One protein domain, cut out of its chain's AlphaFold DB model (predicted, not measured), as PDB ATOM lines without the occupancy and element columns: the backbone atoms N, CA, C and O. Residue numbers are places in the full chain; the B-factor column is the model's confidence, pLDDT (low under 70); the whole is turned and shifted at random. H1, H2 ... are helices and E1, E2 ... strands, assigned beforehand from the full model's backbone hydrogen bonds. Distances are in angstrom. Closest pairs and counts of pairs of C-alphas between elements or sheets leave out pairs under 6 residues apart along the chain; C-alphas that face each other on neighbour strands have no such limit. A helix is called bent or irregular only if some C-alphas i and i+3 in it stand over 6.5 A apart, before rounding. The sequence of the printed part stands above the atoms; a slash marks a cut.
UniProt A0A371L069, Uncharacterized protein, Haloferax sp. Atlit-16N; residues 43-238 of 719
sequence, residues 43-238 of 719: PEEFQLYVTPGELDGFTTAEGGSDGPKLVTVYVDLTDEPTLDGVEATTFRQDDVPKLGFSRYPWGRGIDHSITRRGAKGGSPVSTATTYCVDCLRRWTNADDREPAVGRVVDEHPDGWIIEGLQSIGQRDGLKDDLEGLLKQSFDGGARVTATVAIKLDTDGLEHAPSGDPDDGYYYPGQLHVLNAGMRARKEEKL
ATOM      1  N   PRO A  43      48.393  57.866  24.731       89.31
ATOM      2  CA  PRO A  43      49.334  58.939  25.049       89.31
ATOM      3  C   PRO A  43      50.772  58.630  24.612       89.31
ATOM      4  O   PRO A  43      51.178  57.465  24.547       89.31
ATOM      5  N   GLU A  44      51.533  59.679  24.292       85.75
ATOM      6  CA  GLU A  44      52.863  59.587  23.673       85.75
ATOM      7  C   GLU A  44      53.833  58.729  24.498       85.75
ATOM      8  O   GLU A  44      54.494  57.843  23.954       85.75
ATOM      9  N   GLU A  45      53.815  58.879  25.823       89.50
ATOM     10  CA  GLU A  45      54.655  58.152  26.777       89.50
ATOM     11  C   GLU A  45      54.406  56.631  26.836       89.50
ATOM     12  O   GLU A  45      55.189  55.893  27.438       89.50
ATOM     13  N   PHE A  46      53.333  56.131  26.211       91.62
ATOM     14  CA  PHE A  46      53.017  54.700  26.150       91.62
ATOM     15  C   PHE A  46      53.107  54.109  24.738       91.62
ATOM     16  O   PHE A  46      52.849  52.913  24.571       91.62
ATOM     17  N   GLN A  47      53.479  54.888  23.719       88.38
ATOM     18  CA  GLN A  47      53.432  54.425  22.327       88.38
ATOM     19  C   GLN A  47      54.340  53.215  22.059       88.38
ATOM     20  O   GLN A  47      53.884  52.251  21.455       88.38
ATOM     21  N   LEU A  48      55.558  53.175  22.612       88.75
ATOM     22  CA  LEU A  48      56.455  52.007  22.499       88.75
ATOM     23  C   LEU A  48      55.944  50.756  23.240       88.75
ATOM     24  O   LEU A  48      56.436  49.634  23.064       88.75
ATOM     25  N   TYR A  49      54.974  50.921  24.140       90.44
ATOM     26  CA  TYR A  49      54.437  49.805  24.907       90.44
ATOM     27  C   TYR A  49      53.363  49.051  24.135       90.44
ATOM     28  O   TYR A  49      53.220  47.846  24.376       90.44
ATOM     29  N   VAL A  50      52.662  49.702  23.207       89.38
ATOM     30  CA  VAL A  50      51.605  49.082  22.407       89.38
ATOM     31  C   VAL A  50      52.159  48.360  21.182       89.38
ATOM     32  O   VAL A  50      53.237  48.651  20.688       89.38
ATOM     33  N   THR A  51      51.429  47.357  20.711       87.19
ATOM     34  CA  THR A  51      51.794  46.514  19.565       87.19
ATOM     35  C   THR A  51      50.561  46.295  18.681       87.19
ATOM     36  O   THR A  51      50.073  45.166  18.576       87.19
ATOM     37  N   PRO A  52      49.984  47.351  18.079       86.69
ATOM     38  CA  PRO A  52      48.732  47.247  17.327       86.69
ATOM     39  C   PRO A  52      48.817  46.267  16.144       86.69
ATOM     40  O   PRO A  52      47.855  45.543  15.904       86.69
ATOM     41  N   GLY A  53      49.975  46.155  15.479       82.44
ATOM     42  CA  GLY A  53      50.197  45.203  14.377       82.44
ATOM     43  C   GLY A  53      50.078  43.726  14.779       82.44
ATOM     44  O   GLY A  53      49.778  42.868  13.958       82.44
ATOM     45  N   GLU A  54      50.186  43.391  16.070       85.19
ATOM     46  CA  GLU A  54      49.895  42.030  16.547       85.19
ATOM     47  C   GLU A  54      48.397  41.672  16.446       85.19
ATOM     48  O   GLU A  54      48.012  40.521  16.681       85.19
ATOM     49  N   LEU A  55      47.529  42.622  16.098       88.50
ATOM     50  CA  LEU A  55      46.121  42.378  15.779       88.50
ATOM     51  C   LEU A  55      45.891  42.178  14.275       88.50
ATOM     52  O   LEU A  55      44.754  41.928  13.869       88.50
ATOM     53  N   ASP A  56      46.947  42.178  13.457       84.25
ATOM     54  CA  ASP A  56      46.847  41.863  12.036       84.25
ATOM     55  C   ASP A  56      46.331  40.432  11.836       84.25
ATOM     56  O   ASP A  56      46.784  39.446  12.437       84.25
ATOM     57  N   GLY A  57      45.300  40.312  10.999       85.69
ATOM     58  CA  GLY A  57      44.548  39.071  10.839       85.69
ATOM     59  C   GLY A  57      43.589  38.767  11.996       85.69
ATOM     60  O   GLY A  57      43.050  37.663  12.051       85.69
ATOM     61  N   PHE A  58      43.344  39.701  12.910       90.62
ATOM     62  CA  PHE A  58      42.190  39.694  13.816       90.62
ATOM     63  C   PHE A  58      41.191  40.798  13.477       90.62
ATOM     64  O   PHE A  58      40.148  40.860  14.105       90.62
ATOM     65  N   THR A  59      41.452  41.604  12.456       91.56
ATOM     66  CA  THR A  59      40.518  42.595  11.921       91.56
ATOM     67  C   THR A  59      39.986  42.153  10.557       91.56
ATOM     68  O   THR A  59      40.537  41.260   9.903       91.56
ATOM     69  N   THR A  60      38.875  42.744  10.126       88.62
ATOM     70  CA  THR A  60      38.315  42.544   8.784       88.62
ATOM     71  C   THR A  60      37.722  43.841   8.243       88.62
ATOM     72  O   THR A  60      37.106  44.610   8.983       88.62
ATOM     73  N   ALA A  61      37.893  44.075   6.940       80.38
ATOM     74  CA  ALA A  61      37.174  45.126   6.219       80.38
ATOM     75  C   ALA A  61      35.742  44.684   5.858       80.38
ATOM     76  O   ALA A  61      34.829  45.503   5.768       80.38
ATOM     77  N   GLU A  62      35.535  43.377   5.677       73.38
ATOM     78  CA  GLU A  62      34.243  42.789   5.336       73.38
ATOM     79  C   GLU A  62      33.428  42.498   6.602       73.38
ATOM     80  O   GLU A  62      33.929  41.905   7.561       73.38
ATOM     81  N   GLY A  63      32.156  42.906   6.613       63.78
ATOM     82  CA  GLY A  63      31.210  42.538   7.667       63.78
ATOM     83  C   GLY A  63      30.677  41.113   7.484       63.78
ATOM     84  O   GLY A  63      30.409  40.695   6.364       63.78
ATOM     85  N   GLY A  64      30.479  40.372   8.579       64.12
ATOM     86  CA  GLY A  64      29.885  39.031   8.533       64.12
ATOM     87  C   GLY A  64      29.855  38.316   9.887       64.12
ATOM     88  O   GLY A  64      30.528  38.721  10.840       64.12
ATOM     89  N   SER A  65      29.069  37.239   9.992       64.62
ATOM     90  CA  SER A  65      29.012  36.382  11.190       64.62
ATOM     91  C   SER A  65      30.326  35.635  11.432       64.62
ATOM     92  O   SER A  65      30.741  35.510  12.579       64.62
ATOM     93  N   ASP A  66      31.014  35.243  10.356       69.25
ATOM     94  CA  ASP A  66      32.158  34.317  10.396       69.25
ATOM     95  C   ASP A  66      33.520  35.037  10.476       69.25
ATOM     96  O   ASP A  66      34.575  34.408  10.585       69.25
ATOM     97  N   GLY A  67      33.507  36.372  10.417       83.56
ATOM     98  CA  GLY A  67      34.697  37.213  10.532       83.56
ATOM     99  C   GLY A  67      35.211  37.339  11.974       83.56
ATOM    100  O   GLY A  67      34.502  36.992  12.921       83.56
ATOM    101  N   PRO A  68      36.440  37.852  12.169       92.88
ATOM    102  CA  PRO A  68      36.982  38.133  13.495       92.88
ATOM    103  C   PRO A  68      36.064  39.005  14.365       92.88
ATOM    104  O   PRO A  68      35.385  39.908  13.864       92.88
ATOM    105  N   LYS A  69      36.058  38.739  15.674       94.94
ATOM    106  CA  LYS A  69      35.173  39.378  16.652       94.94
ATOM    107  C   LYS A  69      35.938  40.150  17.719       94.94
ATOM    108  O   LYS A  69      36.914  39.637  18.271       94.94
ATOM    109  N   LEU A  70      35.442  41.346  18.029       96.31
ATOM    110  CA  LEU A  70      35.834  42.134  19.190       96.31
ATOM    111  C   LEU A  70      34.775  41.897  20.266       96.31
ATOM    112  O   LEU A  70      33.616  42.261  20.093       96.31
ATOM    113  N   VAL A  71      35.162  41.224  21.344       97.19
ATOM    114  CA  VAL A  71      34.302  40.964  22.495       97.19
ATOM    115  C   VAL A  71      34.565  42.042  23.535       97.19
ATOM    116  O   VAL A  71      35.629  42.061  24.152       97.19
ATOM    117  N   THR A  72      33.604  42.937  23.725       98.06
ATOM    118  CA  THR A  72      33.717  44.061  24.657       98.06
ATOM    119  C   THR A  72      32.905  43.767  25.908       98.06
ATOM    120  O   THR A  72      31.719  43.449  25.827       98.06
ATOM    121  N   VAL A  73      33.554  43.859  27.066       98.12
ATOM    122  CA  VAL A  73      32.898  43.837  28.374       98.12
ATOM    123  C   VAL A  73      32.632  45.279  28.791       98.12
ATOM    124  O   VAL A  73      33.579  46.032  29.023       98.12
ATOM    125  N   TYR A  74      31.362  45.662  28.867       98.00
ATOM    126  CA  TYR A  74      30.953  47.008  29.258       98.00
ATOM    127  C   TYR A  74      30.828  47.091  30.777       98.00
ATOM    128  O   TYR A  74      30.162  46.260  31.402       98.00
ATOM    129  N   VAL A  75      31.491  48.084  31.364       97.88
ATOM    130  CA  VAL A  75      31.533  48.320  32.808       97.88
ATOM    131  C   VAL A  75      31.127  49.760  33.097       97.88
ATOM    132  O   VAL A  75      31.646  50.676  32.458       97.88
ATOM    133  N   ASP A  76      30.249  49.954  34.076       97.56
ATOM    134  CA  ASP A  76      29.910  51.272  34.613       97.56
ATOM    135  C   ASP A  76      30.601  51.474  35.967       97.56
ATOM    136  O   ASP A  76      30.466  50.659  36.883       97.56
ATOM    137  N   LEU A  77      31.392  52.544  36.054       96.50
ATOM    138  CA  LEU A  77      32.118  52.993  37.241       96.50
ATOM    139  C   LEU A  77      31.656  54.387  37.707       96.50
ATOM    140  O   LEU A  77      32.367  55.035  38.469       96.50
ATOM    141  N   THR A  78      30.510  54.887  37.230       93.00
ATOM    142  CA  THR A  78      29.975  56.198  37.649       93.00
ATOM    143  C   THR A  78      29.448  56.197  39.085       93.00
ATOM    144  O   THR A  78      29.519  57.226  39.751       93.00
ATOM    145  N   ASP A  79      28.983  55.041  39.570       88.62
ATOM    146  CA  ASP A  79      28.550  54.796  40.951       88.62
ATOM    147  C   ASP A  79      29.293  53.564  41.533       88.62
ATOM    148  O   ASP A  79      30.522  53.486  41.504       88.62
ATOM    149  N   GLU A  80      28.575  52.573  42.077       91.25
ATOM    150  CA  GLU A  80      29.165  51.285  42.458       91.25
ATOM    151  C   GLU A  80      29.567  50.489  41.198       91.25
ATOM    152  O   GLU A  80      28.754  50.395  40.279       91.25
ATOM    153  N   PRO A  81      30.761  49.861  41.142       95.25
ATOM    154  CA  PRO A  81      31.217  49.133  39.956       95.25
ATOM    155  C   PRO A  81      30.260  48.013  39.506       95.25
ATOM    156  O   PRO A  81      30.110  46.988  40.187       95.25
ATOM    157  N   THR A  82      29.658  48.158  38.320       95.75
ATOM    158  CA  THR A  82      28.719  47.175  37.751       95.75
ATOM    159  C   THR A  82      29.114  46.680  36.365       95.75
ATOM    160  O   THR A  82      29.730  47.373  35.564       95.75
ATOM    161  N   LEU A  83      28.745  45.425  36.084       95.44
ATOM    162  CA  LEU A  83      28.822  44.835  34.751       95.44
ATOM    163  C   LEU A  83      27.545  45.201  33.982       95.44
ATOM    164  O   LEU A  83      26.476  44.696  34.325       95.44
ATOM    165  N   ASP A  84      27.676  46.024  32.944       93.81
ATOM    166  CA  ASP A  84      26.546  46.523  32.149       93.81
ATOM    167  C   ASP A  84      26.161  45.559  31.023       93.81
ATOM    168  O   ASP A  84      24.985  45.410  30.684       93.81
ATOM    169  N   GLY A  85      27.141  44.853  30.458       95.19
ATOM    170  CA  GLY A  85      26.886  43.887  29.399       95.19
ATOM    171  C   GLY A  85      28.142  43.312  28.759       95.19
ATOM    172  O   GLY A  85      29.271  43.676  29.088       95.19
ATOM    173  N   VAL A  86      27.930  42.394  27.814       96.44
ATOM    174  CA  VAL A  86      28.979  41.848  26.945       96.44
ATOM    175  C   VAL A  86      28.440  41.763  25.526       96.44
ATOM    176  O   VAL A  86      27.352  41.229  25.310       96.44
ATOM    177  N   GLU A  87      29.222  42.226  24.559       94.94
ATOM    178  CA  GLU A  87      28.856  42.177  23.147       94.94
ATOM    179  C   GLU A  87      30.024  41.690  22.292       94.94
ATOM    180  O   GLU A  87      31.169  42.085  22.507       94.94
ATOM    181  N   ALA A  88      29.733  40.840  21.306       94.81
ATOM    182  CA  ALA A  88      30.676  40.447  20.268       94.81
ATOM    183  C   ALA A  88      30.343  41.143  18.942       94.81
ATOM    184  O   ALA A  88      29.417  40.752  18.229       94.81
ATOM    185  N   THR A  89      31.132  42.149  18.578       94.00
ATOM    186  CA  THR A  89      30.986  42.889  17.320       94.00
ATOM    187  C   THR A  89      32.013  42.425  16.288       94.00
ATOM    188  O   THR A  89      32.964  41.704  16.595       94.00
ATOM    189  N   THR A  90      31.815  42.786  15.019       93.81
ATOM    190  CA  THR A  90      32.841  42.571  13.987       93.81
ATOM    191  C   THR A  90      34.044  43.454  14.289       93.81
ATOM    192  O   THR A  90      33.885  44.668  14.366       93.81
ATOM    193  N   PHE A  91      35.232  42.860  14.412       94.38
ATOM    194  CA  PHE A  91      36.437  43.619  14.734       94.38
ATOM    195  C   PHE A  91      37.001  44.300  13.482       94.38
ATOM    196  O   PHE A  91      37.416  43.619  12.536       94.38
ATOM    197  N   ARG A  92      37.008  45.637  13.458       92.25
ATOM    198  CA  ARG A  92      37.501  46.430  12.325       92.25
ATOM    199  C   ARG A  92      38.871  47.033  12.610       92.25
ATOM    200  O   ARG A  92      39.282  47.165  13.757       92.25
ATOM    201  N   GLN A  93      39.566  47.428  11.543       89.69
ATOM    202  CA  GLN A  93      40.866  48.093  11.665       89.69
ATOM    203  C   GLN A  93      40.764  49.414  12.440       89.69
ATOM    204  O   GLN A  93      41.643  49.718  13.240       89.69
ATOM    205  N   ASP A  94      39.660  50.142  12.269       89.44
ATOM    206  CA  ASP A  94      39.411  51.424  12.942       89.44
ATOM    207  C   ASP A  94      39.245  51.280  14.465       89.44
ATOM    208  O   ASP A  94      39.433  52.246  15.199       89.44
ATOM    209  N   ASP A  95      38.946  50.073  14.960       91.12
ATOM    210  CA  ASP A  95      38.856  49.810  16.395       91.12
ATOM    211  C   ASP A  95      40.236  49.614  17.039       91.12
ATOM    212  O   ASP A  95      40.360  49.727  18.251       91.12
ATOM    213  N   VAL A  96      41.289  49.306  16.274       91.50
ATOM    214  CA  VAL A  96      42.610  48.952  16.826       91.50
ATOM    215  C   VAL A  96      43.234  50.074  17.672       91.50
ATOM    216  O   VAL A  96      43.687  49.770  18.782       91.50
ATOM    217  N   PRO A  97      43.247  51.353  17.234       89.25
ATOM    218  CA  PRO A  97      43.928  52.420  17.970       89.25
ATOM    219  C   PRO A  97      43.407  52.634  19.396       89.25
ATOM    220  O   PRO A  97      44.189  52.961  20.286       89.25
ATOM    221  N   LYS A  98      42.108  52.415  19.639       91.75
ATOM    222  CA  LYS A  98      41.473  52.650  20.948       91.75
ATOM    223  C   LYS A  98      41.703  51.534  21.970       91.75
ATOM    224  O   LYS A  98      41.479  51.738  23.158       91.75
ATOM    225  N   LEU A  99      42.208  50.367  21.561       93.88
ATOM    226  CA  LEU A  99      42.325  49.199  22.445       93.88
ATOM    227  C   LEU A  99      43.544  49.197  23.373       93.88
ATOM    228  O   LEU A  99      43.602  48.337  24.258       93.88
ATOM    229  N   GLY A 100      44.528  50.080  23.151       91.38
ATOM    230  CA  GLY A 100      45.780  50.098  23.923       91.38
ATOM    231  C   GLY A 100      46.489  48.739  23.926       91.38
ATOM    232  O   GLY A 100      47.001  48.300  24.952       91.38
ATOM    233  N   PHE A 101      46.410  47.997  22.815       92.88
ATOM    234  CA  PHE A 101      46.807  46.592  22.786       92.88
ATOM    235  C   PHE A 101      48.324  46.426  22.863       92.88
ATOM    236  O   PHE A 101      49.054  47.051  22.104       92.88
ATOM    237  N   SER A 102      48.794  45.533  23.733       90.88
ATOM    238  CA  SER A 102      50.209  45.222  23.921       90.88
ATOM    239  C   SER A 102      50.405  43.734  24.149       90.88
ATOM    240  O   SER A 102      49.789  43.149  25.045       90.88
ATOM    241  N   ARG A 103      51.284  43.112  23.363       85.94
ATOM    242  CA  ARG A 103      51.558  41.675  23.402       85.94
ATOM    243  C   ARG A 103      53.028  41.375  23.139       85.94
ATOM    244  O   ARG A 103      53.704  42.089  22.411       85.94
ATOM    245  N   TYR A 104      53.498  40.266  23.705       70.69
ATOM    246  CA  TYR A 104      54.780  39.673  23.340       70.69
ATOM    247  C   TYR A 104      54.725  39.016  21.945       70.69
ATOM    248  O   TYR A 104      53.958  38.055  21.784       70.69
ATOM    249  N   PRO A 105      55.531  39.455  20.961       53.78
ATOM    250  CA  PRO A 105      55.486  38.904  19.605       53.78
ATOM    251  C   PRO A 105      55.969  37.440  19.528       53.78
ATOM    252  O   PRO A 105      55.518  36.688  18.663       53.78
ATOM    253  N   TRP A 106      56.822  36.962  20.450       48.56
ATOM    254  CA  TRP A 106      57.472  35.643  20.322       48.56
ATOM    255  C   TRP A 106      56.955  34.554  21.286       48.56
ATOM    256  O   TRP A 106      56.977  34.671  22.510       48.56
ATOM    257  N   GLY A 107      56.494  33.438  20.706       40.41
ATOM    258  CA  GLY A 107      56.469  32.086  21.292       40.41
ATOM    259  C   GLY A 107      55.544  31.774  22.480       40.41
ATOM    260  O   GLY A 107      55.220  30.606  22.681       40.41
ATOM    261  N   ARG A 108      55.089  32.753  23.276       50.66
ATOM    262  CA  ARG A 108      54.283  32.483  24.493       50.66
ATOM    263  C   ARG A 108      52.936  33.191  24.572       50.66
ATOM    264  O   ARG A 108      52.163  32.883  25.474       50.66
ATOM    265  N   GLY A 109      52.629  34.084  23.631       59.22
ATOM    266  CA  GLY A 109      51.307  34.703  23.518       59.22
ATOM    267  C   GLY A 109      50.824  35.397  24.792       59.22
ATOM    268  O   GLY A 109      49.679  35.208  25.193       59.22
ATOM    269  N   ILE A 110      51.711  36.149  25.444       74.62
ATOM    270  CA  ILE A 110      51.398  36.885  26.669       74.62
ATOM    271  C   ILE A 110      50.950  38.291  26.270       74.62
ATOM    272  O   ILE A 110      51.746  39.064  25.743       74.62
ATOM    273  N   ASP A 111      49.684  38.609  26.523       85.81
ATOM    274  CA  ASP A 111      49.163  39.972  26.406       85.81
ATOM    275  C   ASP A 111      49.564  40.756  27.668       85.81
ATOM    276  O   ASP A 111      49.412  40.234  28.777       85.81
ATOM    277  N   HIS A 112      50.087  41.974  27.517       90.44
ATOM    278  CA  HIS A 112      50.447  42.894  28.605       90.44
ATOM    279  C   HIS A 112      49.341  43.914  28.886       90.44
ATOM    280  O   HIS A 112      49.148  44.279  30.045       90.44
ATOM    281  N   SER A 113      48.589  44.320  27.862       94.06
ATOM    282  CA  SER A 113      47.388  45.150  27.997       94.06
ATOM    283  C   SER A 113      46.216  44.376  28.605       94.06
ATOM    284  O   SER A 113      46.236  43.142  28.649       94.06
ATOM    285  N   ILE A 114      45.179  45.100  29.041       95.88
ATOM    286  CA  ILE A 114      43.907  44.492  29.457       95.88
ATOM    287  C   ILE A 114      43.188  43.844  28.269       95.88
ATOM    288  O   ILE A 114      42.553  42.808  28.424       95.88
ATOM    289  N   THR A 115      43.359  44.399  27.066       95.94
ATOM    290  CA  THR A 115      42.907  43.788  25.813       95.94
ATOM    291  C   THR A 115      43.692  42.505  25.536       95.94
ATOM    292  O   THR A 115      44.923  42.491  25.616       95.94
ATOM    293  N   ARG A 116      42.985  41.432  25.173       92.88
ATOM    294  CA  ARG A 116      43.527  40.085  24.969       92.88
ATOM    295  C   ARG A 116      43.237  39.550  23.584       92.88
ATOM    296  O   ARG A 116      42.099  39.590  23.127       92.88
ATOM    297  N   ARG A 117      44.246  38.951  22.949       91.44
ATOM    298  CA  ARG A 117      44.106  38.321  21.629       91.44
ATOM    299  C   ARG A 117      44.072  36.802  21.758       91.44
ATOM    300  O   ARG A 117      44.992  36.186  22.306       91.44
ATOM    301  N   GLY A 118      43.039  36.195  21.182       89.06
ATOM    302  CA  GLY A 118      42.865  34.751  21.112       89.06
ATOM    303  C   GLY A 118      43.780  34.053  20.097       89.06
ATOM    304  O   GLY A 118      44.762  34.601  19.592       89.06
ATOM    305  N   ALA A 119      43.458  32.794  19.799       86.38
ATOM    306  CA  ALA A 119      44.186  31.990  18.822       86.38
ATOM    307  C   ALA A 119      43.717  32.271  17.382       86.38
ATOM    308  O   ALA A 119      42.538  32.532  17.140       86.38
ATOM    309  N   LYS A 120      44.630  32.137  16.406       85.75
ATOM    310  CA  LYS A 120      44.323  32.322  14.972       85.75
ATOM    311  C   LYS A 120      43.300  31.311  14.433       85.75
ATOM    312  O   LYS A 120      42.589  31.627  13.490       85.75
ATOM    313  N   GLY A 121      43.196  30.130  15.046       85.19
ATOM    314  CA  GLY A 121      42.222  29.089  14.681       85.19
ATOM    315  C   GLY A 121      40.798  29.325  15.196       85.19
ATOM    316  O   GLY A 121      39.960  28.442  15.058       85.19
ATOM    317  N   GLY A 122      40.533  30.478  15.814       89.06
ATOM    318  CA  GLY A 122      39.249  30.779  16.430       89.06
ATOM    319  C   GLY A 122      39.151  30.328  17.883       89.06
ATOM    320  O   GLY A 122      40.086  29.761  18.454       89.06
ATOM    321  N   SER A 123      38.044  30.653  18.544       92.25
ATOM    322  CA  SER A 123      37.823  30.315  19.953       92.25
ATOM    323  C   SER A 123      36.372  29.904  20.209       92.25
ATOM    324  O   SER A 123      35.458  30.559  19.709       92.25
ATOM    325  N   PRO A 124      36.122  28.825  20.976       94.69
ATOM    326  CA  PRO A 124      34.779  28.532  21.460       94.69
ATOM    327  C   PRO A 124      34.345  29.591  22.482       94.69
ATOM    328  O   PRO A 124      35.184  30.279  23.072       94.69
ATOM    329  N   VAL A 125      33.037  29.680  22.733       95.06
ATOM    330  CA  VAL A 125      32.450  30.651  23.671       95.06
ATOM    331  C   VAL A 125      33.112  30.586  25.048       95.06
ATOM    332  O   VAL A 125      33.515  31.612  25.574       95.06
ATOM    333  N   SER A 126      33.339  29.389  25.594       95.06
ATOM    334  CA  SER A 126      33.982  29.209  26.905       95.06
ATOM    335  C   SER A 126      35.404  29.783  26.984       95.06
ATOM    336  O   SER A 126      35.815  30.305  28.026       95.06
ATOM    337  N   THR A 127      36.162  29.719  25.888       94.94
ATOM    338  CA  THR A 127      37.495  30.326  25.798       94.94
ATOM    339  C   THR A 127      37.391  31.846  25.711       94.94
ATOM    340  O   THR A 127      38.120  32.535  26.419       94.94
ATOM    341  N   ALA A 128      36.455  32.374  24.916       94.69
ATOM    342  CA  ALA A 128      36.196  33.812  24.847       94.69
ATOM    343  C   ALA A 128      35.742  34.380  26.208       94.69
ATOM    344  O   ALA A 128      36.297  35.378  26.659       94.69
ATOM    345  N   THR A 129      34.858  33.682  26.931       96.69
ATOM    346  CA  THR A 129      34.487  34.006  28.320       96.69
ATOM    347  C   THR A 129      35.709  34.051  29.232       96.69
ATOM    348  O   THR A 129      35.837  34.953  30.054       96.69
ATOM    349  N   THR A 130      36.628  33.090  29.097       95.88
ATOM    350  CA  THR A 130      37.858  33.066  29.904       95.88
ATOM    351  C   THR A 130      38.719  34.300  29.633       95.88
ATOM    352  O   THR A 130      39.264  34.867  30.575       95.88
ATOM    353  N   TYR A 131      38.794  34.768  28.382       95.31
ATOM    354  CA  TYR A 131      39.481  36.021  28.070       95.31
ATOM    355  C   TYR A 131      38.823  37.219  28.761       95.31
ATOM    356  O   TYR A 131      39.542  37.984  29.395       95.31
ATOM    357  N   CYS A 132      37.489  37.330  28.733       96.62
ATOM    358  CA  CYS A 132      36.748  38.384  29.438       96.62
ATOM    359  C   CYS A 132      36.975  38.354  30.960       96.62
ATOM    360  O   CYS A 132      37.235  39.390  31.570       96.62
ATOM    361  N   VAL A 133      36.926  37.165  31.575       96.62
ATOM    362  CA  VAL A 133      37.229  36.989  33.008       96.62
ATOM    363  C   VAL A 133      38.653  37.436  33.305       96.62
ATOM    364  O   VAL A 133      38.885  38.140  34.282       96.62
ATOM    365  N   ASP A 134      39.616  37.051  32.472       95.06
ATOM    366  CA  ASP A 134      41.008  37.411  32.693       95.06
ATOM    367  C   ASP A 134      41.257  38.927  32.553       95.06
ATOM    368  O   ASP A 134      42.144  39.431  33.243       95.06
ATOM    369  N   CYS A 135      40.476  39.656  31.739       96.00
ATOM    370  CA  CYS A 135      40.518  41.124  31.686       96.00
ATOM    371  C   CYS A 135      40.165  41.753  33.046       96.00
ATOM    372  O   CYS A 135      40.852  42.664  33.492       96.00
ATOM    373  N   LEU A 136      39.126  41.245  33.719       97.06
ATOM    374  CA  LEU A 136      38.613  41.810  34.976       97.06
ATOM    375  C   LEU A 136      39.252  41.227  36.239       97.06
ATOM    376  O   LEU A 136      39.250  41.886  37.273       97.06
ATOM    377  N   ARG A 137      39.755  39.988  36.189       96.00
ATOM    378  CA  ARG A 137      40.290  39.263  37.354       96.00
ATOM    379  C   ARG A 137      41.810  39.167  37.341       96.00
ATOM    380  O   ARG A 137      42.457  39.498  38.326       96.00
ATOM    381  N   ARG A 138      42.392  38.660  36.255       94.06
ATOM    382  CA  ARG A 138      43.832  38.381  36.214       94.06
ATOM    383  C   ARG A 138      44.637  39.648  35.964       94.06
ATOM    384  O   ARG A 138      45.620  39.882  36.656       94.06
ATOM    385  N   TRP A 139      44.251  40.439  34.962       95.88
ATOM    386  CA  TRP A 139      44.999  41.635  34.576       95.88
ATOM    387  C   TRP A 139      45.011  42.690  35.687       95.88
ATOM    388  O   TRP A 139      46.069  43.209  36.017       95.88
ATOM    389  N   THR A 140      43.861  42.919  36.322       96.19
ATOM    390  CA  THR A 140      43.651  43.850  37.449       96.19
ATOM    391  C   THR A 140      44.262  43.377  38.771       96.19
ATOM    392  O   THR A 140      44.089  44.034  39.790       96.19
ATOM    393  N   ASN A 141      44.950  42.229  38.786       96.00
ATOM    394  CA  ASN A 141      45.509  41.614  39.991       96.00
ATOM    395  C   ASN A 141      44.466  41.201  41.056       96.00
ATOM    396  O   ASN A 141      44.789  41.071  42.233       96.00
ATOM    397  N   ALA A 142      43.222  40.926  40.667       93.62
ATOM    398  CA  ALA A 142      42.189  40.436  41.584       93.62
ATOM    399  C   ALA A 142      42.472  39.023  42.140       93.62
ATOM    400  O   ALA A 142      41.873  38.644  43.145       93.62
ATOM    401  N   ASP A 143      43.363  38.254  41.500       93.81
ATOM    402  CA  ASP A 143      43.812  36.917  41.923       93.81
ATOM    403  C   ASP A 143      45.283  36.854  42.398       93.81
ATOM    404  O   ASP A 143      45.855  35.762  42.468       93.81
ATOM    405  N   ASP A 144      45.896  38.007  42.701       91.75
ATOM    406  CA  ASP A 144      47.284  38.168  43.176       91.75
ATOM    407  C   ASP A 144      48.388  37.710  42.198       91.75
ATOM    408  O   ASP A 144      49.533  37.450  42.592       91.75
ATOM    409  N   ARG A 145      48.082  37.574  40.899       90.19
ATOM    410  CA  ARG A 145      49.046  37.078  39.893       90.19
ATOM    411  C   ARG A 145      49.732  38.149  39.056       90.19
ATOM    412  O   ARG A 145      50.695  37.815  38.359       90.19
ATOM    413  N   GLU A 146      49.285  39.396  39.113       92.62
ATOM    414  CA  GLU A 146      49.859  40.527  38.376       92.62
ATOM    415  C   GLU A 146      50.167  41.705  39.331       92.62
ATOM    416  O   GLU A 146      49.683  42.818  39.131       92.62
ATOM    417  N   PRO A 147      51.012  41.505  40.364       93.31
ATOM    418  CA  PRO A 147      51.246  42.495  41.423       93.31
ATOM    419  C   PRO A 147      51.819  43.828  40.919       93.31
ATOM    420  O   PRO A 147      51.744  44.831  41.617       93.31
ATOM    421  N   ALA A 148      52.397  43.854  39.716       93.81
ATOM    422  CA  ALA A 148      52.844  45.092  39.089       93.81
ATOM    423  C   ALA A 148      51.683  46.018  38.705       93.81
ATOM    424  O   ALA A 148      51.823  47.222  38.864       93.81
ATOM    425  N   VAL A 149      50.549  45.465  38.257       95.81
ATOM    426  CA  VAL A 149      49.322  46.241  38.016       95.81
ATOM    427  C   VAL A 149      48.693  46.642  39.348       95.81
ATOM    428  O   VAL A 149      48.247  47.773  39.488       95.81
ATOM    429  N   GLY A 150      48.746  45.759  40.354       94.44
ATOM    430  CA  GLY A 150      48.281  46.065  41.710       94.44
ATOM    431  C   GLY A 150      48.947  47.304  42.318       94.44
ATOM    432  O   GLY A 150      48.255  48.135  42.882       94.44
ATOM    433  N   ARG A 151      50.261  47.501  42.126       95.31
ATOM    434  CA  ARG A 151      50.948  48.725  42.587       95.31
ATOM    435  C   ARG A 151      50.404  50.008  41.954       95.31
ATOM    436  O   ARG A 151      50.366  51.033  42.617       95.31
ATOM    437  N   VAL A 152      49.957  49.954  40.697       97.00
ATOM    438  CA  VAL A 152      49.381  51.124  40.007       97.00
ATOM    439  C   VAL A 152      48.074  51.565  40.668       97.00
ATOM    440  O   VAL A 152      47.785  52.754  40.666       97.00
ATOM    441  N   VAL A 153      47.326  50.642  41.285       95.44
ATOM    442  CA  VAL A 153      46.132  50.978  42.080       95.44
ATOM    443  C   VAL A 153      46.489  51.915  43.237       95.44
ATOM    444  O   VAL A 153      45.778  52.885  43.472       95.44
ATOM    445  N   ASP A 154      47.608  51.650  43.915       94.38
ATOM    446  CA  ASP A 154      48.050  52.413  45.087       94.38
ATOM    447  C   ASP A 154      48.825  53.696  44.718       94.38
ATOM    448  O   ASP A 154      48.814  54.673  45.467       94.38
ATOM    449  N   GLU A 155      49.551  53.680  43.595       95.38
ATOM    450  CA  GLU A 155      50.512  54.726  43.213       95.38
ATOM    451  C   GLU A 155      49.935  55.773  42.244       95.38
ATOM    452  O   GLU A 155      50.405  56.913  42.229       95.38
ATOM    453  N   HIS A 156      48.943  55.414  41.422       96.44
ATOM    454  CA  HIS A 156      48.374  56.303  40.406       96.44
ATOM    455  C   HIS A 156      47.152  57.068  40.952       96.44
ATOM    456  O   HIS A 156      46.275  56.435  41.539       96.44
ATOM    457  N   PRO A 157      47.008  58.390  40.709       95.69
ATOM    458  CA  PRO A 157      45.857  59.172  41.188       95.69
ATOM    459  C   PRO A 157      44.495  58.585  40.781       95.69
ATOM    460  O   PRO A 157      43.585  58.472  41.596       95.69
ATOM    461  N   ASP A 158      44.396  58.121  39.534       96.88
ATOM    462  CA  ASP A 158      43.197  57.462  38.992       96.88
ATOM    463  C   ASP A 158      43.163  55.930  39.219       96.88
ATOM    464  O   ASP A 158      42.434  55.207  38.536       96.88
ATOM    465  N   GLY A 159      43.970  55.401  40.151       96.19
ATOM    466  CA  GLY A 159      44.102  53.962  40.437       96.19
ATOM    467  C   GLY A 159      42.788  53.269  40.821       96.19
ATOM    468  O   GLY A 159      42.607  52.077  40.549       96.19
ATOM    469  N   TRP A 160      41.827  54.040  41.339       95.88
ATOM    470  CA  TRP A 160      40.469  53.604  41.673       95.88
ATOM    471  C   TRP A 160      39.717  52.969  40.486       95.88
ATOM    472  O   TRP A 160      38.868  52.104  40.691       95.88
ATOM    473  N   ILE A 161      40.048  53.324  39.236       97.38
ATOM    474  CA  ILE A 161      39.453  52.699  38.041       97.38
ATOM    475  C   ILE A 161      39.835  51.214  37.970       97.38
ATOM    476  O   ILE A 161      38.986  50.355  37.722       97.38
ATOM    477  N   ILE A 162      41.110  50.886  38.214       97.75
ATOM    478  CA  ILE A 162      41.581  49.494  38.234       97.75
ATOM    479  C   ILE A 162      40.977  48.758  39.437       97.75
ATOM    480  O   ILE A 162      40.554  47.613  39.278       97.75
ATOM    481  N   GLU A 163      40.870  49.410  40.598       97.12
ATOM    482  CA  GLU A 163      40.219  48.856  41.797       97.12
ATOM    483  C   GLU A 163      38.735  48.521  41.554       97.12
ATOM    484  O   GLU A 163      38.247  47.461  41.963       97.12
ATOM    485  N   GLY A 164      38.016  49.376  40.820       97.06
ATOM    486  CA  GLY A 164      36.633  49.131  40.416       97.06
ATOM    487  C   GLY A 164      36.499  47.877  39.548       97.06
ATOM    488  O   GLY A 164      35.679  46.998  39.827       97.06
ATOM    489  N   LEU A 165      37.372  47.725  38.545       97.69
ATOM    490  CA  LEU A 165      37.433  46.511  37.721       97.69
ATOM    491  C   LEU A 165      37.826  45.274  38.547       97.69
ATOM    492  O   LEU A 165      37.252  44.201  38.359       97.69
ATOM    493  N   GLN A 166      38.776  45.421  39.476       96.19
ATOM    494  CA  GLN A 166      39.227  44.365  40.385       96.19
ATOM    495  C   GLN A 166      38.080  43.865  41.274       96.19
ATOM    496  O   GLN A 166      37.903  42.654  41.428       96.19
ATOM    497  N   SER A 167      37.259  44.783  41.789       96.62
ATOM    498  CA  SER A 167      36.077  44.482  42.603       96.62
ATOM    499  C   SER A 167      35.064  43.636  41.832       96.62
ATOM    500  O   SER A 167      34.575  42.627  42.344       96.62
ATOM    501  N   ILE A 168      34.807  43.970  40.560       96.50
ATOM    502  CA  ILE A 168      33.969  43.141  39.680       96.50
ATOM    503  C   ILE A 168      34.629  41.777  39.451       96.50
ATOM    504  O   ILE A 168      33.972  40.740  39.562       96.50
ATOM    505  N   GLY A 169      35.938  41.770  39.192       95.12
ATOM    506  CA  GLY A 169      36.761  40.578  39.028       95.12
ATOM    507  C   GLY A 169      36.652  39.587  40.187       95.12
ATOM    508  O   GLY A 169      36.651  38.379  39.951       95.12
ATOM    509  N   GLN A 170      36.528  40.064  41.425       95.50
ATOM    510  CA  GLN A 170      36.444  39.239  42.637       95.50
ATOM    511  C   GLN A 170      35.056  38.647  42.900       95.50
ATOM    512  O   GLN A 170      34.941  37.733  43.715       95.50
ATOM    513  N   ARG A 171      34.013  39.102  42.196       95.06
ATOM    514  CA  ARG A 171      32.647  38.605  42.399       95.06
ATOM    515  C   ARG A 171      32.538  37.105  42.112       95.06
ATOM    516  O   ARG A 171      32.989  36.603  41.075       95.06
ATOM    517  N   ASP A 172      31.878  36.395  43.023       92.19
ATOM    518  CA  ASP A 172      31.439  35.020  42.796       92.19
ATOM    519  C   ASP A 172      30.411  34.986  41.654       92.19
ATOM    520  O   ASP A 172      29.571  35.875  41.536       92.19
ATOM    521  N   GLY A 173      30.484  33.970  40.790       93.25
ATOM    522  CA  GLY A 173      29.572  33.823  39.645       93.25
ATOM    523  C   GLY A 173      29.937  34.623  38.386       93.25
ATOM    524  O   GLY A 173      29.369  34.344  37.336       93.25
ATOM    525  N   LEU A 174      30.948  35.509  38.423       95.06
ATOM    526  CA  LEU A 174      31.346  36.358  37.281       95.06
ATOM    527  C   LEU A 174      31.497  35.591  35.956       95.06
ATOM    528  O   LEU A 174      31.097  36.067  34.897       95.06
ATOM    529  N   LYS A 175      32.103  34.399  36.001       95.75
ATOM    530  CA  LYS A 175      32.311  33.579  34.803       95.75
ATOM    531  C   LYS A 175      30.986  33.138  34.175       95.75
ATOM    532  O   LYS A 175      30.866  33.180  32.954       95.75
ATOM    533  N   ASP A 176      30.036  32.710  34.999       96.06
ATOM    534  CA  ASP A 176      28.740  32.215  34.537       96.06
ATOM    535  C   ASP A 176      27.897  33.373  33.982       96.06
ATOM    536  O   ASP A 176      27.275  33.221  32.928       96.06
ATOM    537  N   ASP A 177      27.967  34.550  34.615       94.81
ATOM    538  CA  ASP A 177      27.324  35.782  34.142       94.81
ATOM    539  C   ASP A 177      27.862  36.199  32.762       94.81
ATOM    540  O   ASP A 177      27.095  36.369  31.809       94.81
ATOM    541  N   LEU A 178      29.191  36.294  32.617       96.12
ATOM    542  CA  LEU A 178      29.838  36.642  31.347       96.12
ATOM    543  C   LEU A 178      29.545  35.609  30.250       96.12
ATOM    544  O   LEU A 178      29.328  35.983  29.100       96.12
ATOM    545  N   GLU A 179      29.511  34.312  30.581       95.56
ATOM    546  CA  GLU A 179      29.157  33.264  29.618       95.56
ATOM    547  C   GLU A 179      27.696  33.373  29.164       95.56
ATOM    548  O   GLU A 179      27.408  33.202  27.978       95.56
ATOM    549  N   GLY A 180      26.774  33.667  30.086       94.88
ATOM    550  CA  GLY A 180      25.356  33.858  29.786       94.88
ATOM    551  C   GLY A 180      25.084  35.074  28.898       94.88
ATOM    552  O   GLY A 180      24.235  34.998  28.008       94.88
ATOM    553  N   LEU A 181      25.821  36.168  29.103       95.25
ATOM    554  CA  LEU A 181      25.741  37.370  28.268       95.25
ATOM    555  C   LEU A 181      26.369  37.140  26.888       95.25
ATOM    556  O   LEU A 181      25.739  37.410  25.868       95.25
ATOM    557  N   LEU A 182      27.572  36.560  26.834       95.12
ATOM    558  CA  LEU A 182      28.297  36.360  25.578       95.12
ATOM    559  C   LEU A 182      27.569  35.407  24.614       95.12
ATOM    560  O   LEU A 182      27.555  35.652  23.409       95.12
ATOM    561  N   LYS A 183      26.902  34.361  25.124       94.56
ATOM    562  CA  LYS A 183      26.102  33.424  24.305       94.56
ATOM    563  C   LYS A 183      24.967  34.089  23.522       94.56
ATOM    564  O   LYS A 183      24.428  33.465  22.617       94.56
ATOM    565  N   GLN A 184      24.579  35.316  23.869       91.56
ATOM    566  CA  GLN A 184      23.528  36.052  23.161       91.56
ATOM    567  C   GLN A 184      24.039  36.714  21.874       91.56
ATOM    568  O   GLN A 184      23.233  37.024  21.001       91.56
ATOM    569  N   SER A 185      25.355  36.927  21.750       89.56
ATOM    570  CA  SER A 185      25.975  37.633  20.619       89.56
ATOM    571  C   SER A 185      27.123  36.869  19.944       89.56
ATOM    572  O   SER A 185      27.593  37.291  18.887       89.56
ATOM    573  N   PHE A 186      27.568  35.734  20.502       91.88
ATOM    574  CA  PHE A 186      28.676  34.942  19.969       91.88
ATOM    575  C   PHE A 186      28.420  33.430  20.020       91.88
ATOM    576  O   PHE A 186      28.320  32.841  21.096       91.88
ATOM    577  N   ASP A 187      28.434  32.791  18.847       89.44
ATOM    578  CA  ASP A 187      28.202  31.345  18.688       89.44
ATOM    579  C   ASP A 187      29.491  30.493  18.744       89.44
ATOM    580  O   ASP A 187      29.436  29.262  18.745       89.44
ATOM    581  N   GLY A 188      30.670  31.122  18.835       88.94
ATOM    582  CA  GLY A 188      31.967  30.435  18.830       88.94
ATOM    583  C   GLY A 188      32.581  30.248  17.437       88.94
ATOM    584  O   GLY A 188      31.953  30.466  16.408       88.94
ATOM    585  N   GLY A 189      33.856  29.849  17.398       87.12
ATOM    586  CA  GLY A 189      34.565  29.464  16.168       87.12
ATOM    587  C   GLY A 189      35.283  30.604  15.440       87.12
ATOM    588  O   GLY A 189      36.256  30.345  14.736       87.12
ATOM    589  N   ALA A 190      34.898  31.863  15.662       91.19
ATOM    590  CA  ALA A 190      35.625  33.007  15.110       91.19
ATOM    591  C   ALA A 190      36.913  33.317  15.893       91.19
ATOM    592  O   ALA A 190      37.064  32.953  17.065       91.19
ATOM    593  N   ARG A 191      37.846  34.027  15.246       93.69
ATOM    594  CA  ARG A 191      38.996  34.668  15.906       93.69
ATOM    595  C   ARG A 191      38.478  35.753  16.848       93.69
ATOM    596  O   ARG A 191      37.674  36.571  16.420       93.69
ATOM    597  N   VAL A 192      38.928  35.753  18.101       94.38
ATOM    598  CA  VAL A 192      38.419  36.658  19.144       94.38
ATOM    599  C   VAL A 192      39.535  37.540  19.681       94.38
ATOM    600  O   VAL A 192      40.608  37.037  20.024       94.38
ATOM    601  N   THR A 193      39.231  38.824  19.827       96.12
ATOM    602  CA  THR A 193      39.947  39.774  20.680       96.12
ATOM    603  C   THR A 193      38.979  40.229  21.766       96.12
ATOM    604  O   THR A 193      37.876  40.646  21.441       96.12
ATOM    605  N   ALA A 194      39.341  40.107  23.041       96.81
ATOM    606  CA  ALA A 194      38.502  40.520  24.166       96.81
ATOM    607  C   ALA A 194      39.052  41.798  24.809       96.81
ATOM    608  O   ALA A 194      40.265  41.935  24.952       96.81
ATOM    609  N   THR A 195      38.186  42.720  25.213       97.88
ATOM    610  CA  THR A 195      38.569  43.986  25.854       97.88
ATOM    611  C   THR A 195      37.511  44.441  26.863       97.88
ATOM    612  O   THR A 195      36.490  43.774  27.045       97.88
ATOM    613  N   VAL A 196      37.764  45.568  27.522       97.81
ATOM    614  CA  VAL A 196      36.809  46.260  28.395       97.81
ATOM    615  C   VAL A 196      36.530  47.653  27.841       97.81
ATOM    616  O   VAL A 196      37.435  48.280  27.300       97.81
ATOM    617  N   ALA A 197      35.304  48.138  27.992       97.81
ATOM    618  CA  ALA A 197      34.944  49.528  27.736       97.81
ATOM    619  C   ALA A 197      34.271  50.081  28.995       97.81
ATOM    620  O   ALA A 197      33.444  49.401  29.606       97.81
ATOM    621  N   ILE A 198      34.676  51.275  29.422       98.12
ATOM    622  CA  ILE A 198      34.406  51.780  30.768       98.12
ATOM    623  C   ILE A 198      33.669  53.106  30.684       98.12
ATOM    624  O   ILE A 198      34.160  54.066  30.091       98.12
ATOM    625  N   LYS A 199      32.503  53.158  31.312       97.75
ATOM    626  CA  LYS A 199      31.746  54.382  31.531       97.75
ATOM    627  C   LYS A 199      32.117  54.936  32.900       97.75
ATOM    628  O   LYS A 199      32.090  54.212  33.890       97.75
ATOM    629  N   LEU A 200      32.529  56.196  32.945       95.31
ATOM    630  CA  LEU A 200      33.060  56.838  34.147       95.31
ATOM    631  C   LEU A 200      32.852  58.352  34.081       95.31
ATOM    632  O   LEU A 200      32.731  58.912  32.989       95.31
ATOM    633  N   ASP A 201      32.822  58.995  35.248       91.56
ATOM    634  CA  ASP A 201      32.861  60.452  35.337       91.56
ATOM    635  C   ASP A 201      34.294  60.940  35.105       91.56
ATOM    636  O   ASP A 201      35.238  60.480  35.749       91.56
ATOM    637  N   THR A 202      34.461  61.836  34.136       91.38
ATOM    638  CA  THR A 202      35.764  62.406  33.792       91.38
ATOM    639  C   THR A 202      36.131  63.597  34.671       91.38
ATOM    640  O   THR A 202      37.290  64.019  34.664       91.38
ATOM    641  N   ASP A 203      35.167  64.148  35.415       84.75
ATOM    642  CA  ASP A 203      35.400  65.265  36.320       84.75
ATOM    643  C   ASP A 203      36.271  64.804  37.499       84.75
ATOM    644  O   ASP A 203      35.847  64.061  38.379       84.75
ATOM    645  N   GLY A 204      37.522  65.270  37.525       81.25
ATOM    646  CA  GLY A 204      38.474  64.966  38.597       81.25
ATOM    647  C   GLY A 204      39.511  63.890  38.275       81.25
ATOM    648  O   GLY A 204      40.288  63.558  39.168       81.25
ATOM    649  N   LEU A 205      39.570  63.393  37.033       92.94
ATOM    650  CA  LEU A 205      40.719  62.608  36.571       92.94
ATOM    651  C   LEU A 205      41.976  63.479  36.478       92.94
ATOM    652  O   LEU A 205      41.908  64.612  35.997       92.94
ATOM    653  N   GLU A 206      43.128  62.927  36.868       93.38
ATOM    654  CA  GLU A 206      44.423  63.606  36.693       93.38
ATOM    655  C   GLU A 206      44.734  63.802  35.202       93.38
ATOM    656  O   GLU A 206      45.188  64.866  34.774       93.38
ATOM    657  N   HIS A 207      44.424  62.786  34.393       91.50
ATOM    658  CA  HIS A 207      44.572  62.823  32.944       91.50
ATOM    659  C   HIS A 207      43.220  62.608  32.263       91.50
ATOM    660  O   HIS A 207      42.601  61.551  32.395       91.50
ATOM    661  N   ALA A 208      42.780  63.600  31.486       92.25
ATOM    662  CA  ALA A 208      41.583  63.464  30.666       92.25
ATOM    663  C   ALA A 208      41.738  62.302  29.660       92.25
ATOM    664  O   ALA A 208      42.837  62.109  29.122       92.25
ATOM    665  N   PRO A 209      40.663  61.547  29.366       93.25
ATOM    666  CA  PRO A 209      40.714  60.512  28.347       93.25
ATOM    667  C   PRO A 209      41.123  61.074  26.984       93.25
ATOM    668  O   PRO A 209      40.780  62.197  26.613       93.25
ATOM    669  N   SER A 210      41.857  60.273  26.222       90.62
ATOM    670  CA  SER A 210      42.269  60.648  24.873       90.62
ATOM    671  C   SER A 210      41.145  60.377  23.868       90.62
ATOM    672  O   SER A 210      40.799  59.228  23.587       90.62
ATOM    673  N   GLY A 211      40.586  61.447  23.302       86.56
ATOM    674  CA  GLY A 211      39.464  61.385  22.359       86.56
ATOM    675  C   GLY A 211      38.095  61.270  23.038       86.56
ATOM    676  O   GLY A 211      37.986  61.255  24.261       86.56
ATOM    677  N   ASP A 212      37.049  61.204  22.218       89.81
ATOM    678  CA  ASP A 212      35.666  61.117  22.688       89.81
ATOM    679  C   ASP A 212      35.284  59.667  23.061       89.81
ATOM    680  O   ASP A 212      35.860  58.718  22.516       89.81
ATOM    681  N   PRO A 213      34.325  59.469  23.986       93.19
ATOM    682  CA  PRO A 213      33.813  58.144  24.311       93.19
ATOM    683  C   PRO A 213      32.925  57.595  23.189       93.19
ATOM    684  O   PRO A 213      32.097  58.312  22.621       93.19
ATOM    685  N   ASP A 214      33.015  56.289  22.953       91.62
ATOM    686  CA  ASP A 214      32.122  55.556  22.055       91.62
ATOM    687  C   ASP A 214      30.871  55.137  22.834       91.62
ATOM    688  O   ASP A 214      30.948  54.358  23.785       91.62
ATOM    689  N   ASP A 215      29.708  55.685  22.468       91.00
ATOM    690  CA  ASP A 215      28.421  55.429  23.137       91.00
ATOM    691  C   ASP A 215      28.463  55.613  24.673       91.00
ATOM    692  O   ASP A 215      27.751  54.952  25.430       91.00
ATOM    693  N   GLY A 216      29.295  56.550  25.144       94.06
ATOM    694  CA  GLY A 216      29.479  56.851  26.567       94.06
ATOM    695  C   GLY A 216      30.523  55.988  27.284       94.06
ATOM    696  O   GLY A 216      30.668  56.125  28.498       94.06
ATOM    697  N   TYR A 217      31.262  55.144  26.561       97.25
ATOM    698  CA  TYR A 217      32.333  54.312  27.103       97.25
ATOM    699  C   TYR A 217      33.702  54.692  26.536       97.25
ATOM    700  O   TYR A 217      33.862  54.933  25.340       97.25
ATOM    701  N   TYR A 218      34.717  54.666  27.393       97.19
ATOM    702  CA  TYR A 218      36.118  54.799  27.013       97.19
ATOM    703  C   TYR A 218      36.786  53.429  26.925       97.19
ATOM    704  O   TYR A 218      36.618  52.570  27.795       97.19
ATOM    705  N   TYR A 219      37.580  53.230  25.880       97.00
ATOM    706  CA  TYR A 219      38.380  52.027  25.686       97.00
ATOM    707  C   TYR A 219      39.760  52.144  26.347       97.00
ATOM    708  O   TYR A 219      40.210  53.248  26.666       97.00
ATOM    709  N   PRO A 220      40.486  51.024  26.540       96.50
ATOM    710  CA  PRO A 220      41.681  51.021  27.371       96.50
ATOM    711  C   PRO A 220      42.794  51.939  26.880       96.50
ATOM    712  O   PRO A 220      43.481  52.544  27.693       96.50
ATOM    713  N   GLY A 221      42.944  52.085  25.561       94.62
ATOM    714  CA  GLY A 221      43.939  52.977  24.973       94.62
ATOM    715  C   GLY A 221      43.682  54.450  25.281       94.62
ATOM    716  O   GLY A 221      44.634  55.218  25.316       94.62
ATOM    717  N   GLN A 222      42.434  54.828  25.571       95.38
ATOM    718  CA  GLN A 222      42.045  56.206  25.875       95.38
ATOM    719  C   GLN A 222      42.300  56.588  27.338       95.38
ATOM    720  O   GLN A 222      42.315  57.773  27.655       95.38
ATOM    721  N   LEU A 223      42.491  55.612  28.233       96.44
ATOM    722  CA  LEU A 223      42.586  55.836  29.675       96.44
ATOM    723  C   LEU A 223      44.033  55.708  30.154       96.44
ATOM    724  O   LEU A 223      44.619  54.622  30.133       96.44
ATOM    725  N   HIS A 224      44.599  56.816  30.639       96.19
ATOM    726  CA  HIS A 224      45.992  56.888  31.089       96.19
ATOM    727  C   HIS A 224      46.328  55.808  32.132       96.19
ATOM    728  O   HIS A 224      47.303  55.080  31.967       96.19
ATOM    729  N   VAL A 225      45.478  55.611  33.148       97.44
ATOM    730  CA  VAL A 225      45.719  54.616  34.211       97.44
ATOM    731  C   VAL A 225      45.814  53.174  33.693       97.44
ATOM    732  O   VAL A 225      46.622  52.387  34.188       97.44
ATOM    733  N   LEU A 226      45.043  52.811  32.661       97.44
ATOM    734  CA  LEU A 226      45.105  51.465  32.084       97.44
ATOM    735  C   LEU A 226      46.385  51.268  31.265       97.44
ATOM    736  O   LEU A 226      46.996  50.195  31.325       97.44
ATOM    737  N   ASN A 227      46.838  52.314  30.572       96.31
ATOM    738  CA  ASN A 227      48.133  52.322  29.896       96.31
ATOM    739  C   ASN A 227      49.307  52.293  30.901       96.31
ATOM    740  O   ASN A 227      50.273  51.556  30.689       96.31
ATOM    741  N   ALA A 228      49.195  52.975  32.046       96.94
ATOM    742  CA  ALA A 228      50.161  52.894  33.145       96.94
ATOM    743  C   ALA A 228      50.235  51.473  33.745       96.94
ATOM    744  O   ALA A 228      51.326  50.936  33.947       96.94
ATOM    745  N   GLY A 229      49.086  50.810  33.936       96.75
ATOM    746  CA  GLY A 229      49.011  49.397  34.333       96.75
ATOM    747  C   GLY A 229      49.699  48.458  33.335       96.75
ATOM    748  O   GLY A 229      50.487  47.588  33.720       96.75
ATOM    749  N   MET A 230      49.466  48.665  32.034       95.50
ATOM    750  CA  MET A 230      50.149  47.935  30.960       95.50
ATOM    751  C   MET A 230      51.671  48.135  31.023       95.50
ATOM    752  O   MET A 230      52.412  47.147  30.966       95.50
ATOM    753  N   ARG A 231      52.138  49.384  31.169       95.00
ATOM    754  CA  ARG A 231      53.561  49.731  31.309       95.00
ATOM    755  C   ARG A 231      54.199  49.011  32.493       95.00
ATOM    756  O   ARG A 231      55.167  48.273  32.297       95.00
ATOM    757  N   ALA A 232      53.608  49.124  33.683       94.94
ATOM    758  CA  ALA A 232      54.108  48.478  34.896       94.94
ATOM    759  C   ALA A 232      54.226  46.956  34.726       94.94
ATOM    760  O   ALA A 232      55.226  46.338  35.109       94.94
ATOM    761  N   ARG A 233      53.226  46.332  34.092       93.00
ATOM    762  CA  ARG A 233      53.248  44.899  33.795       93.00
ATOM    763  C   ARG A 233      54.328  44.525  32.782       93.00
ATOM    764  O   ARG A 233      54.962  43.483  32.950       93.00
ATOM    765  N   LYS A 234      54.539  45.321  31.729       90.69
ATOM    766  CA  LYS A 234      55.573  45.065  30.710       90.69
ATOM    767  C   LYS A 234      56.974  45.198  31.314       90.69
ATOM    768  O   LYS A 234      57.773  44.276  31.172       90.69
ATOM    769  N   GLU A 235      57.233  46.246  32.091       92.44
ATOM    770  CA  GLU A 235      58.507  46.454  32.796       92.44
ATOM    771  C   GLU A 235      58.803  45.367  33.836       92.44
ATOM    772  O   GLU A 235      59.927  44.873  33.931       92.44
ATOM    773  N   GLU A 236      57.793  44.895  34.574       91.19
ATOM    774  CA  GLU A 236      57.958  43.754  35.483       91.19
ATOM    775  C   GLU A 236      58.412  42.494  34.731       91.19
ATOM    776  O   GLU A 236      59.225  41.719  35.239       91.19
ATOM    777  N   LYS A 237      57.909  42.278  33.507       87.56
ATOM    778  CA  LYS A 237      58.328  41.149  32.664       87.56
ATOM    779  C   LYS A 237      59.739  41.348  32.122       87.56
ATOM    780  O   LYS A 237      60.503  40.383  32.150       87.56
ATOM    781  N   LEU A 238      60.101  42.570  31.719       86.88
ATOM    782  CA  LEU A 238      61.475  42.917  31.337       86.88
ATOM    783  C   LEU A 238      62.463  42.633  32.468       86.88
ATOM    784  O   LEU A 238      63.548  42.133  32.194       86.88
TER     785      LEU A 238
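Overview. This is residues 43 to 238 of the 719 residues of an uncharacterized protein of Haloferax sp. Atlit-16N (UniProt A0A371L069). A strongly twisted sheet of three strands has three helices, H3, H5 and H6, packed over one face, and no named helix is on its other face. Beyond the E3 edge of the sheet, H4 and H7 pack on each other at a slant, and H1 packs on H7; long loops, residues 91 to 124 and 200 to 223, make up much of the rest. The printed part has 196 residues, with seven named helices and three named strands in the order H1, H2, E1, E2, H3, H4, H5, H6, E3, H7; the sheet runs E2, E1, E3 and is mixed. The class is mixed, helices and strands, with under half of the residues in named elements. The whole is compact, with a radius of gyration of the C-alphas of 15.4 A and spans of 42 by 34 by 32 A.

Arrangement. In the sheet, E1, residues 69 to 76, is the inner strand. E2, residues 82 to 90, is its antiparallel neighbour at 161 degrees and forms a hairpin with it; N 72 and O 87 are 2.9 A apart, within hydrogen-bond range. E3, residues 192 to 199, is the parallel neighbour of E1 at 23 degrees, with N 195 and O 71 within hydrogen-bond range at 2.8 A. Residues 116 to 117 make a short antiparallel pairing with residues 193 to 194 of E3. H3, residues 125 to 136, is over E1 and E3 at a height over the sheet of 8.5 A, slantwise to the strands; its closest C-alphas to E3 are those of Cys 132 and Ala 194, 6.0 A. H6, residues 174 to 182, is on the same face, over E2 at a height of 9.2 A; the closest C-alphas are those of Val 86 and Leu 181, 5.7 A. H3 and H6 touch at a steep tilt of 54 degrees, opposite ways, with the C-alphas of Thr 129 and Glu 179 closest at 5.5 A. H5, residues 160 to 170, is on that face too, across the strands at 74 degrees to E1 on the local plane. H3 touches H5 with residues 133 to 136 alone, closest at the C-alphas of Leu 136 and Gly 169, 4.6 A. H7, residues 224 to 238, only just touches H5, and only at their ends, with 3 pairs of C-alphas within 8 A, Ile 162 and Leu 226 closest at 7.4 A. H4, residues 147 to 155, touches H7 at a steep tilt of 40 degrees, opposite ways; the C-alphas of Val 149 and Gly 229 are closest at 4.9 A. H4 and H5 touch only at the corner, Val 153 and Ile 162 having the closest C-alphas at 6.1 A. H1, residues 44 to 49, touches H7, closest at the C-alphas of Tyr 49 and Arg 231, 6.5 A. H2, residues 52 to 55, touches no helix and is not on the sheet. In H3, H5, H6 and H7 every O i to N i+4 pair is within hydrogen-bond range, against 2 of 5 in H4, with 4 of 6 O i to N i+3 pairs, and 0 of 2 in H1, with 2 of 3; H2 is too short for an i+4 pair.

Along the chain. E1 begins at C-alpha 69 (35.173, 39.378, 16.652) and is 22.2 A long; E2 is 24.6 A and E3 22.6 A. H3 is 17.0 A long, H5 14.9 A, H4 12.4 A and H6 12.1 A. H1 begins at C-alpha 44 (52.863, 59.587, 23.673) and is irregular, C-alphas 45 and 48 being 7.7 A apart. H7, the longest helix at 20.9 A, ends at C-alpha 238 (61.475, 42.917, 31.337).

Size, cuts and confidence. The two C-alphas farthest apart are those of Gly 64 and Glu 155, 43.3 A. The printed part has no cut. The long links are H2 to E1, E2 to H3 and E3 to H7, with 13, 34 and 24 residues. Mean pLDDT of the printed part is 91.2, with residues 63 to 66 and 105 to 109 under 70.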